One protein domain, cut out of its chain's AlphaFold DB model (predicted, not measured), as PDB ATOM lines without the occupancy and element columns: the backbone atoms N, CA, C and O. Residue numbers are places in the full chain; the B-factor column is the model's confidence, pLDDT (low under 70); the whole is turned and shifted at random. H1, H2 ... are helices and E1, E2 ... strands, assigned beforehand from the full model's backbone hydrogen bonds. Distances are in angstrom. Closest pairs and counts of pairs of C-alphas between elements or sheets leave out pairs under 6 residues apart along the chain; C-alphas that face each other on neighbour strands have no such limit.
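Overview. This is residues 4 to 79 of the 240 residues of an uncharacterized protein of Actinomadura macrotermitis (UniProt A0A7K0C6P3). A twisted sheet of four antiparallel strands makes a wall with one face bare, and two long helices, H1 and H2, cover its other face. H1 is over E1 and E2, H2 is over E3, and the two cross each other at 50 degrees; the short H3 comes after H2, off the sheet. The printed part has 76 residues with three named helices and four named strands in the order H1 E1 E2 E3 E4 H2 H3, the sheet's order being E1 - E2 - E3 - E4, and the class is mixed, helices and strands. It is compact, with a radius of gyration of the C-alphas of 11.5 A, and rounded, with spans of 32 by 22 by 20 A.

Arrangement. E1, residues 25 to 28, E2, residues 31 to 35, E3, residues 39 to 43, and E4, residues 48 to 52, form a meander, each strand the antiparallel neighbour of the one before. Each successive pair is a hairpin. N 26 and O 33 of E1 and E2 are 2.8 A apart, N 34 and O 41 of E2 and E3 2.9 A, and N 42 and O 49 of E3 and E4 2.8 A, within hydrogen-bond range. From edge to edge the strands' lines turn by 49 degrees. H1, residues 4 to 19, is on the sheet at a height of 10.6 A, over E2 and only just over E1, where 3 of its C-alphas fall. It runs along the strands, at 11 degrees to E2 on the local plane; the closest C-alphas of H1 and E1 are those of Leu 13 and Ala 28, 7.3 A apart. H2, residues 57 to 71, is on the same face at a height of 9.5 A, over E3 and along the strands, at 13 degrees to E3 on the local plane. Together they make two layers, helices on one face of a sheet. H1 and H2 touch, the closest C-alphas being those of Ala 10 and Ala 64, 5.0 A apart, at a steep tilt of 50 degrees, opposite ways. H3, residues 76 to 79, is not on the sheet; it and H2 only just touch, with 3 pairs of C-alphas within 8 A, and only at the corner, by residues 66 to 70 of H2 alone, the closest C-alphas being those of Thr 69 and Pro 76, 6.3 A apart. In H1 and H2 every O i to N i+4 pair is within hydrogen-bond range; H3 is too short for such a pair.

Along the chain. H1 begins at C-alpha 4, (55.331, 23.554, 81.451), and is 23.0 A long; H2 is 21.6 A long. E1 is 9.9 A, E2 12.9 A, E3 13.0 A, E4 13.8 A and H3 5.4 A long. E1 begins at C-alpha 25, (36.962, 32.185, 98.330), and H3 ends at C-alpha 79, (57.449, 14.537, 95.034).

Size, cuts and confidence. The two C-alphas farthest apart are those of Gln 4 and Ser 37, 33.8 A. The printed part has no cut, and its links are tight. The mean pLDDT of the printed part is 71.3; 22 residues are under 70, among them residues 73 to 79, and the mean of H3 is 39.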
ATOM      1  N   GLN A   4      55.204  22.094  81.399       65.12
ATOM      2  CA  GLN A   4      55.331  23.554  81.451       65.12
ATOM      3  C   GLN A   4      54.001  24.245  81.792       65.12
ATOM      4  O   GLN A   4      53.969  25.136  82.628       65.12
ATOM      5  N   THR A   5      52.880  23.799  81.206       75.44
ATOM      6  CA  THR A   5      51.563  24.412  81.463       75.44
ATOM      7  C   THR A   5      51.105  24.226  82.909       75.44
ATOM      8  O   THR A   5      50.354  25.042  83.434       75.44
ATOM      9  N   TRP A   6      51.525  23.145  83.560       76.56
ATOM     10  CA  TRP A   6      51.177  22.916  84.954       76.56
ATOM     11  C   TRP A   6      52.054  23.699  85.930       76.56
ATOM     12  O   TRP A   6      51.536  24.161  86.941       76.56
ATOM     13  N   ASP A   7      53.342  23.866  85.635       74.31
ATOM     14  CA  ASP A   7      54.232  24.685  86.463       74.31
ATOM     15  C   ASP A   7      53.817  26.161  86.423       74.31
ATOM     16  O   ASP A   7      53.793  26.827  87.464       74.31
ATOM     17  N   ASP A   8      53.408  26.637  85.241       72.25
ATOM     18  CA  ASP A   8      52.840  27.971  85.041       72.25
ATOM     19  C   ASP A   8      51.523  28.131  85.827       72.25
ATOM     20  O   ASP A   8      51.304  29.150  86.482       72.25
ATOM     21  N   PHE A   9      50.666  27.102  85.830       71.94
ATOM     22  CA  PHE A   9      49.429  27.096  86.616       71.94
ATOM     23  C   PHE A   9      49.697  27.097  88.129       71.94
ATOM     24  O   PHE A   9      49.082  27.879  88.849       71.94
ATOM     25  N   ALA A  10      50.647  26.297  88.623       78.38
ATOM     26  CA  ALA A  10      51.047  26.316  90.033       78.38
ATOM     27  C   ALA A  10      51.636  27.678  90.444       78.38
ATOM     28  O   ALA A  10      51.405  28.149  91.556       78.38
ATOM     29  N   ALA A  11      52.372  28.346  89.549       77.44
ATOM     30  CA  ALA A  11      52.915  29.679  89.815       77.44
ATOM     31  C   ALA A  11      51.804  30.729  89.911       77.44
ATOM     32  O   ALA A  11      51.815  31.543  90.833       77.44
ATOM     33  N   ALA A  12      50.831  30.671  88.999       73.25
ATOM     34  CA  ALA A  12      49.660  31.537  89.030       73.25
ATOM     35  C   ALA A  12      48.825  31.307  90.300       73.25
ATOM     36  O   ALA A  12      48.523  32.264  91.009       73.25
ATOM     37  N   LEU A  13      48.541  30.046  90.644       74.81
ATOM     38  CA  LEU A  13      47.779  29.688  91.841       74.81
ATOM     39  C   LEU A  13      48.478  30.161  93.123       74.81
ATOM     40  O   LEU A  13      47.831  30.759  93.974       74.81
ATOM     41  N   ALA A  14      49.794  29.970  93.256       82.06
ATOM     42  CA  ALA A  14      50.545  30.476  94.409       82.06
ATOM     43  C   ALA A  14      50.469  32.010  94.533       82.06
ATOM     44  O   ALA A  14      50.366  32.534  95.642       82.06
ATOM     45  N   GLY A  15      50.497  32.726  93.403       74.50
ATOM     46  CA  GLY A  15      50.327  34.179  93.364       74.50
ATOM     47  C   GLY A  15      48.938  34.630  93.819       74.50
ATOM     48  O   GLY A  15      48.833  35.568  94.606       74.50
ATOM     49  N   GLU A  16      47.882  33.945  93.379       76.19
ATOM     50  CA  GLU A  16      46.508  34.258  93.792       76.19
ATOM     51  C   GLU A  16      46.245  33.893  95.256       76.19
ATOM     52  O   GLU A  16      45.620  34.666  95.978       76.19
ATOM     53  N   LEU A  17      46.796  32.773  95.735       78.38
ATOM     54  CA  LEU A  17      46.735  32.403  97.148       78.38
ATOM     55  C   LEU A  17      47.415  33.442  98.041       78.38
ATOM     56  O   LEU A  17      46.891  33.757  99.100       78.38
ATOM     57  N   ALA A  18      48.549  34.002  97.617       78.94
ATOM     58  CA  ALA A  18      49.238  35.052  98.365       78.94
ATOM     59  C   ALA A  18      48.473  36.390  98.386       78.94
ATOM     60  O   ALA A  18      48.744  37.230  99.243       78.94
ATOM     61  N   ALA A  19      47.546  36.594  97.445       77.25
ATOM     62  CA  ALA A  19      46.727  37.797  97.335       77.25
ATOM     63  C   ALA A  19      45.355  37.675  98.027       77.25
ATOM     64  O   ALA A  19      44.670  38.688  98.162       77.25
ATOM     65  N   LEU A  20      44.965  36.471  98.464       74.75
ATOM     66  CA  LEU A  20      43.711  36.231  99.181       74.75
ATOM     67  C   LEU A  20      43.648  37.024 100.490       74.75
ATOM     68  O   LEU A  20      44.604  37.062 101.267       74.75
ATOM     69  N   THR A  21      42.488  37.613 100.758       73.19
ATOM     70  CA  THR A  21      42.202  38.329 102.003       73.19
ATOM     71  C   THR A  21      41.205  37.579 102.888       73.19
ATOM     72  O   THR A  21      40.633  36.555 102.506       73.19
ATOM     73  N   ALA A  22      41.043  38.078 104.118       72.06
ATOM     74  CA  ALA A  22      40.216  37.469 105.151       72.06
ATOM     75  C   ALA A  22      38.768  37.214 104.679       72.06
ATOM     76  O   ALA A  22      38.028  38.168 104.442       72.06
ATOM     77  N   GLY A  23      38.339  35.951 104.614       63.81
ATOM     78  CA  GLY A  23      36.965  35.571 104.261       63.81
ATOM     79  C   GLY A  23      36.685  35.451 102.760       63.81
ATOM     80  O   GLY A  23      35.520  35.336 102.374       63.81
ATOM     81  N   GLU A  24      37.717  35.476 101.917       72.56
ATOM     82  CA  GLU A  24      37.571  35.279 100.477       72.56
ATOM     83  C   GLU A  24      37.634  33.802 100.072       72.56
ATOM     84  O   GLU A  24      38.345  32.980 100.657       72.56
ATOM     85  N   THR A  25      36.897  33.480  99.007       74.62
ATOM     86  CA  THR A  25      36.962  32.185  98.330       74.62
ATOM     87  C   THR A  25      37.549  32.381  96.939       74.62
ATOM     88  O   THR A  25      36.998  33.131  96.131       74.62
ATOM     89  N   LEU A  26      38.615  31.649  96.631       72.38
ATOM     90  CA  LEU A  26      39.166  31.530  95.288       72.38
ATOM     91  C   LEU A  26      38.675  30.237  94.626       72.38
ATOM     92  O   LEU A  26      38.642  29.178  95.249       72.38
ATOM     93  N   LEU A  27      38.323  30.315  93.342       68.69
ATOM     94  CA  LEU A  27      38.003  29.159  92.506       68.69
ATOM     95  C   LEU A  27      38.885  29.197  91.257       68.69
ATOM     96  O   LEU A  27      38.671  30.027  90.375       68.69
ATOM     97  N   ALA A  28      39.851  28.288  91.164       66.94
ATOM     98  CA  ALA A  28      40.815  28.250  90.070       66.94
ATOM     99  C   ALA A  28      41.013  26.816  89.568       66.94
ATOM    100  O   ALA A  28      41.511  25.954  90.281       66.94
ATOM    101  N   GLY A  29      40.621  26.545  88.318       62.81
ATOM    102  CA  GLY A  29      40.956  25.285  87.638       62.81
ATOM    103  C   GLY A  29      40.466  24.001  88.326       62.81
ATOM    104  O   GLY A  29      41.112  22.969  88.189       62.81
ATOM    105  N   GLY A  30      39.355  24.055  89.068       66.44
ATOM    106  CA  GLY A  30      38.843  22.923  89.856       66.44
ATOM    107  C   GLY A  30      39.361  22.870  91.297       66.44
ATOM    108  O   GLY A  30      38.918  22.020  92.060       66.44
ATOM    109  N   VAL A  31      40.238  23.800  91.683       71.94
ATOM    110  CA  VAL A  31      40.642  24.032  93.071       71.94
ATOM    111  C   VAL A  31      39.756  25.112  93.679       71.94
ATOM    112  O   VAL A  31      39.595  26.194  93.109       71.94
ATOM    113  N   ARG A  32      39.192  24.824  94.845       76.19
ATOM    114  CA  ARG A  32      38.502  25.769  95.707       76.19
ATOM    115  C   ARG A  32      39.378  26.077  96.906       76.19
ATOM    116  O   ARG A  32      39.728  25.177  97.659       76.19
ATOM    117  N   CYS A  33      39.684  27.348  97.109       79.00
ATOM    118  CA  CYS A  33      40.433  27.797  98.268       79.00
ATOM    119  C   CYS A  33      39.546  28.705  99.110       79.00
ATOM    120  O   CYS A  33      39.090  29.730  98.615       79.00
ATOM    121  N   ASP A  34      39.290  28.340 100.361       75.00
ATOM    122  CA  ASP A  34      38.524  29.159 101.298       75.00
ATOM    123  C   ASP A  34      39.472  29.687 102.373       75.00
ATOM    124  O   ASP A  34      40.031  28.916 103.159       75.00
ATOM    125  N   GLN A  35      39.651  31.003 102.405       76.69
ATOM    126  CA  GLN A  35      40.428  31.679 103.430       76.69
ATOM    127  C   GLN A  35      39.479  32.071 104.581       76.69
ATOM    128  O   GLN A  35      38.401  32.632 104.376       76.69
ATOM    129  N   ARG A  36      39.884  31.766 105.817       76.88
ATOM    130  CA  ARG A  36      39.286  32.243 107.071       76.88
ATOM    131  C   ARG A  36      40.326  32.972 107.914       76.88
ATOM    132  O   ARG A  36      41.516  32.927 107.627       76.88
ATOM    133  N   SER A  37      39.865  33.627 108.977       64.19
ATOM    134  CA  SER A  37      40.651  34.473 109.888       64.19
ATOM    135  C   SER A  37      42.028  33.909 110.262       64.19
ATOM    136  O   SER A  37      42.987  34.664 110.366       64.19
ATOM    137  N   ASP A  38      42.113  32.595 110.447       69.88
ATOM    138  CA  ASP A  38      43.259  31.857 110.976       69.88
ATOM    139  C   ASP A  38      43.674  30.653 110.109       69.88
ATOM    140  O   ASP A  38      44.680  30.002 110.398       69.88
ATOM    141  N   ARG A  39      42.920  30.324 109.047       76.62
ATOM    142  CA  ARG A  39      43.144  29.114 108.237       76.62
ATOM    143  C   ARG A  39      42.866  29.321 106.760       76.62
ATOM    144  O   ARG A  39      41.969  30.060 106.371       76.62
ATOM    145  N   LEU A  40      43.586  28.574 105.935       77.88
ATOM    146  CA  LEU A  40      43.320  28.408 104.514       77.88
ATOM    147  C   LEU A  40      42.957  26.948 104.250       77.88
ATOM    148  O   LEU A  40      43.694  26.035 104.622       77.88
ATOM    149  N   THR A  41      41.817  26.737 103.602       79.81
ATOM    150  CA  THR A  41      41.420  25.437 103.054       79.81
ATOM    151  C   THR A  41      41.713  25.435 101.565       79.81
ATOM    152  O   THR A  41      41.334  26.387 100.894       79.81
ATOM    153  N   VAL A  42      42.331  24.379 101.044       80.50
ATOM    154  CA  VAL A  42      42.511  24.120  99.610       80.50
ATOM    155  C   VAL A  42      41.858  22.782  99.288       80.50
ATOM    156  O   VAL A  42      42.229  21.757  99.851       80.50
ATOM    157  N   ASP A  43      40.874  22.788  98.400       79.06
ATOM    158  CA  ASP A  43      40.029  21.646  98.063       79.06
ATOM    159  C   ASP A  43      40.056  21.417  96.547       79.06
ATOM    160  O   ASP A  43      39.700  22.299  95.772       79.06
ATOM    161  N   THR A  44      40.503  20.245  96.105       76.75
ATOM    162  CA  THR A  44      40.556  19.855  94.687       76.75
ATOM    163  C   THR A  44      39.421  18.905  94.295       76.75
ATOM    164  O   THR A  44      39.506  18.240  93.265       76.75
ATOM    165  N   GLY A  45      38.391  18.765  95.134       70.00
ATOM    166  CA  GLY A  45      37.302  17.796  94.998       70.00
ATOM    167  C   GLY A  45      37.666  16.411  95.539       70.00
ATOM    168  O   GLY A  45      36.935  15.861  96.358       70.00
ATOM    169  N   ASP A  46      38.815  15.874  95.127       63.47
ATOM    170  CA  ASP A  46      39.308  14.566  95.594       63.47
ATOM    171  C   ASP A  46      40.110  14.662  96.897       63.47
ATOM    172  O   ASP A  46      40.278  13.676  97.620       63.47
ATOM    173  N   ARG A  47      40.651  15.847  97.191       67.44
ATOM    174  CA  ARG A  47      41.510  16.097  98.346       67.44
ATOM    175  C   ARG A  47      41.238  17.467  98.927       67.44
ATOM    176  O   ARG A  47      41.061  18.435  98.197       67.44
ATOM    177  N   ARG A  48      41.290  17.536 100.252       76.50
ATOM    178  CA  ARG A  48      41.156  18.768 101.020       76.50
ATOM    179  C   ARG A  48      42.337  18.894 101.968       76.50
ATOM    180  O   ARG A  48      42.647  17.959 102.698       76.50
ATOM    181  N   VAL A  49      42.984  20.050 101.942       74.31
ATOM    182  CA  VAL A  49      44.141  20.390 102.770       74.31
ATOM    183  C   VAL A  49      43.801  21.644 103.555       74.31
ATOM    184  O   VAL A  49      43.347  22.631 102.984       74.31
ATOM    185  N   GLU A  50      44.026  21.613 104.863       74.88
ATOM    186  CA  GLU A  50      43.813  22.761 105.741       74.88
ATOM    187  C   GLU A  50      45.120  23.146 106.418       74.88
ATOM    188  O   GLU A  50      45.836  22.296 106.941       74.88
ATOM    189  N   THR A  51      45.424  24.439 106.429       68.88
ATOM    190  CA  THR A  51      46.693  24.959 106.943       68.88
ATOM    191  C   THR A  51      46.485  26.290 107.670       68.88
ATOM    192  O   THR A  51      45.554  27.022 107.314       68.88
ATOM    193  N   PRO A  52      47.299  26.621 108.690       70.44
ATOM    194  CA  PRO A  52      47.250  27.924 109.351       70.44
ATOM    195  C   PRO A  52      47.494  29.086 108.379       70.44
ATOM    196  O   PRO A  52      48.233  28.950 107.407       70.44
ATOM    197  N   TRP A  53      46.895  30.241 108.647       62.94
ATOM    198  CA  TRP A  53      47.060  31.478 107.881       62.94
ATOM    199  C   TRP A  53      47.447  32.638 108.820       62.94
ATOM    200  O   TRP A  53      46.920  32.694 109.931       62.94
ATOM    201  N   PRO A  54      48.297  33.602 108.406       64.38
ATOM    202  CA  PRO A  54      48.922  33.754 107.087       64.38
ATOM    203  C   PRO A  54      50.111  32.818 106.858       64.38
ATOM    204  O   PRO A  54      50.832  32.454 107.783       64.38
ATOM    205  N   LEU A  55      50.333  32.455 105.594       73.50
ATOM    206  CA  LEU A  55      51.455  31.612 105.185       73.50
ATOM    207  C   LEU A  55      52.641  32.445 104.693       73.50
ATOM    208  O   LEU A  55      52.499  33.578 104.229       73.50
ATOM    209  N   THR A  56      53.830  31.845 104.731       72.38
ATOM    210  CA  THR A  56      55.009  32.391 104.054       72.38
ATOM    211  C   THR A  56      54.924  32.153 102.543       72.38
ATOM    212  O   THR A  56      54.268  31.220 102.076       72.38
ATOM    213  N   THR A  57      55.654  32.948 101.754       70.75
ATOM    214  CA  THR A  57      55.715  32.803 100.286       70.75
ATOM    215  C   THR A  57      56.102  31.391  99.837       70.75
ATOM    216  O   THR A  57      55.541  30.880  98.870       70.75
ATOM    217  N   ALA A  58      57.013  30.735 100.561       69.56
ATOM    218  CA  ALA A  58      57.418  29.361 100.274       69.56
ATOM    219  C   ALA A  58      56.256  28.365 100.453       69.56
ATOM    220  O   ALA A  58      56.057  27.490  99.614       69.56
ATOM    221  N   ARG A  59      55.427  28.548 101.489       74.19
ATOM    222  CA  ARG A  59      54.286  27.668 101.770       74.19
ATOM    223  C   ARG A  59      53.136  27.823 100.774       74.19
ATOM    224  O   ARG A  59      52.484  26.829 100.469       74.19
ATOM    225  N   TYR A  60      52.919  29.012 100.201       76.12
ATOM    226  CA  TYR A  60      51.954  29.170  99.100       76.12
ATOM    227  C   TYR A  60      52.336  28.340  97.877       76.12
ATOM    228  O   TYR A  60      51.467  27.746  97.238       76.12
ATOM    229  N   ARG A  61      53.636  28.267  97.567       82.31
ATOM    230  CA  ARG A  61      54.116  27.471  96.440       82.31
ATOM    231  C   ARG A  61      53.943  25.975  96.688       82.31
ATOM    232  O   ARG A  61      53.413  25.290  95.820       82.31
ATOM    233  N   GLU A  62      54.302  25.497  97.877       77.38
ATOM    234  CA  GLU A  62      54.121  24.088  98.253       77.38
ATOM    235  C   GLU A  62      52.653  23.639  98.158       77.38
ATOM    236  O   GLU A  62      52.370  22.554  97.651       77.38
ATOM    237  N   LEU A  63      51.706  24.478  98.592       77.62
ATOM    238  CA  LEU A  63      50.273  24.182  98.479       77.62
ATOM    239  C   LEU A  63      49.783  24.168  97.031       77.62
ATOM    240  O   LEU A  63      48.968  23.319  96.672       77.62
ATOM    241  N   ALA A  64      50.273  25.088  96.198       81.69
ATOM    242  CA  ALA A  64      49.923  25.118  94.785       81.69
ATOM    243  C   ALA A  64      50.447  23.877  94.046       81.69
ATOM    244  O   ALA A  64      49.716  23.282  93.254       81.69
ATOM    245  N   ASP A  65      51.675  23.447  94.345       79.75
ATOM    246  CA  ASP A  65      52.253  22.226  93.780       79.75
ATOM    247  C   ASP A  65      51.461  20.988  94.224       79.75
ATOM    248  O   ASP A  65      51.106  20.155  93.390       79.75
ATOM    249  N   LEU A  66      51.069  20.914  95.501       73.69
ATOM    250  CA  LEU A  66      50.227  19.835  96.025       73.69
ATOM    251  C   LEU A  66      48.856  19.766  95.331       73.69
ATOM    252  O   LEU A  66      48.396  18.678  94.972       73.69
ATOM    253  N   ALA A  67      48.211  20.915  95.113       75.25
ATOM    254  CA  ALA A  67      46.935  20.988  94.408       75.25
ATOM    255  C   ALA A  67      47.068  20.529  92.947       75.25
ATOM    256  O   ALA A  67      46.218  19.793  92.446       75.25
ATOM    257  N   VAL A  68      48.164  20.889  92.272       78.38
ATOM    258  CA  VAL A  68      48.457  20.421  90.909       78.38
ATOM    259  C   VAL A  68      48.693  18.917  90.866       78.38
ATOM    260  O   VAL A  68      48.153  18.250  89.986       78.38
ATOM    261  N   THR A  69      49.441  18.357  91.814       75.50
ATOM    262  CA  THR A  69      49.636  16.904  91.916       75.50
ATOM    263  C   THR A  69      48.308  16.172  92.099       75.50
ATOM    264  O   THR A  69      48.060  15.173  91.423       75.50
ATOM    265  N   ALA A  70      47.425  16.698  92.953       70.50
ATOM    266  CA  ALA A  70      46.091  16.143  93.155       70.50
ATOM    267  C   ALA A  70      45.240  16.200  91.873       70.50
ATOM    268  O   ALA A  70      44.672  15.185  91.483       70.50
ATOM    269  N   LEU A  71      45.227  17.332  91.159       68.25
ATOM    270  CA  LEU A  71      44.501  17.479  89.888       68.25
ATOM    271  C   LEU A  71      45.027  16.575  88.764       68.25
ATOM    272  O   LEU A  71      44.278  16.215  87.855       68.25
ATOM    273  N   ARG A  72      46.311  16.206  88.797       76.06
ATOM    274  CA  ARG A  72      46.893  15.241  87.852       76.06
ATOM    275  C   ARG A  72      46.551  13.786  88.194       76.06
ATOM    276  O   ARG A  72      46.819  12.909  87.376       76.06
ATOM    277  N   GLY A  73      45.980  13.524  89.374       66.25
ATOM    278  CA  GLY A  73      45.789  12.171  89.897       66.25
ATOM    279  C   GLY A  73      47.109  11.468  90.231       66.25
ATOM    280  O   GLY A  73      47.165  10.240  90.246       66.25
ATOM    281  N   GLU A  74      48.182  12.230  90.452       63.72
ATOM    282  CA  GLU A  74      49.511  11.704  90.766       63.72
ATOM    283  C   GLU A  74      49.654  11.473  92.285       63.72
ATOM    284  O   GLU A  74      49.069  12.187  93.112       63.72
ATOM    285  N   ASP A  75      50.427  10.451  92.670       49.38
ATOM    286  CA  ASP A  75      50.734  10.170  94.075       49.38
ATOM    287  C   ASP A  75      51.773  11.190  94.600       49.38
ATOM    288  O   ASP A  75      52.903  11.224  94.093       49.38
ATOM    289  N   PRO A  76      51.446  12.019  95.610       45.03
ATOM    290  CA  PRO A  76      52.339  13.065  96.113       45.03
ATOM    291  C   PRO A  76      53.576  12.531  96.838       45.03
ATOM    292  O   PRO A  76      54.562  13.261  96.967       45.03
ATOM    293  N   ALA A  77      53.570  11.255  97.246       40.47
ATOM    294  CA  ALA A  77      54.751  10.590  97.795       40.47
ATOM    295  C   ALA A  77      55.938  10.609  96.810       40.47
ATOM    296  O   ALA A  77      57.097  10.614  97.223       40.47
ATOM    297  N   THR A  78      55.657  10.705  95.507       36.69
ATOM    298  CA  THR A  78      56.658  10.782  94.431       36.69
ATOM    299  C   THR A  78      57.389  12.133  94.367       36.69
ATOM    300  O   THR A  78      58.436  12.227  93.733       36.69
ATOM    301  N   LEU A  79      56.877  13.180  95.031       33.62
ATOM    302  CA  LEU A  79      57.449  14.537  95.034       33.62
ATOM    303  C   LEU A  79      58.127  14.917  96.362       33.62
ATOM    304  O   LEU A  79      58.574  16.048  96.522       33.62
TER     305      LEU A  79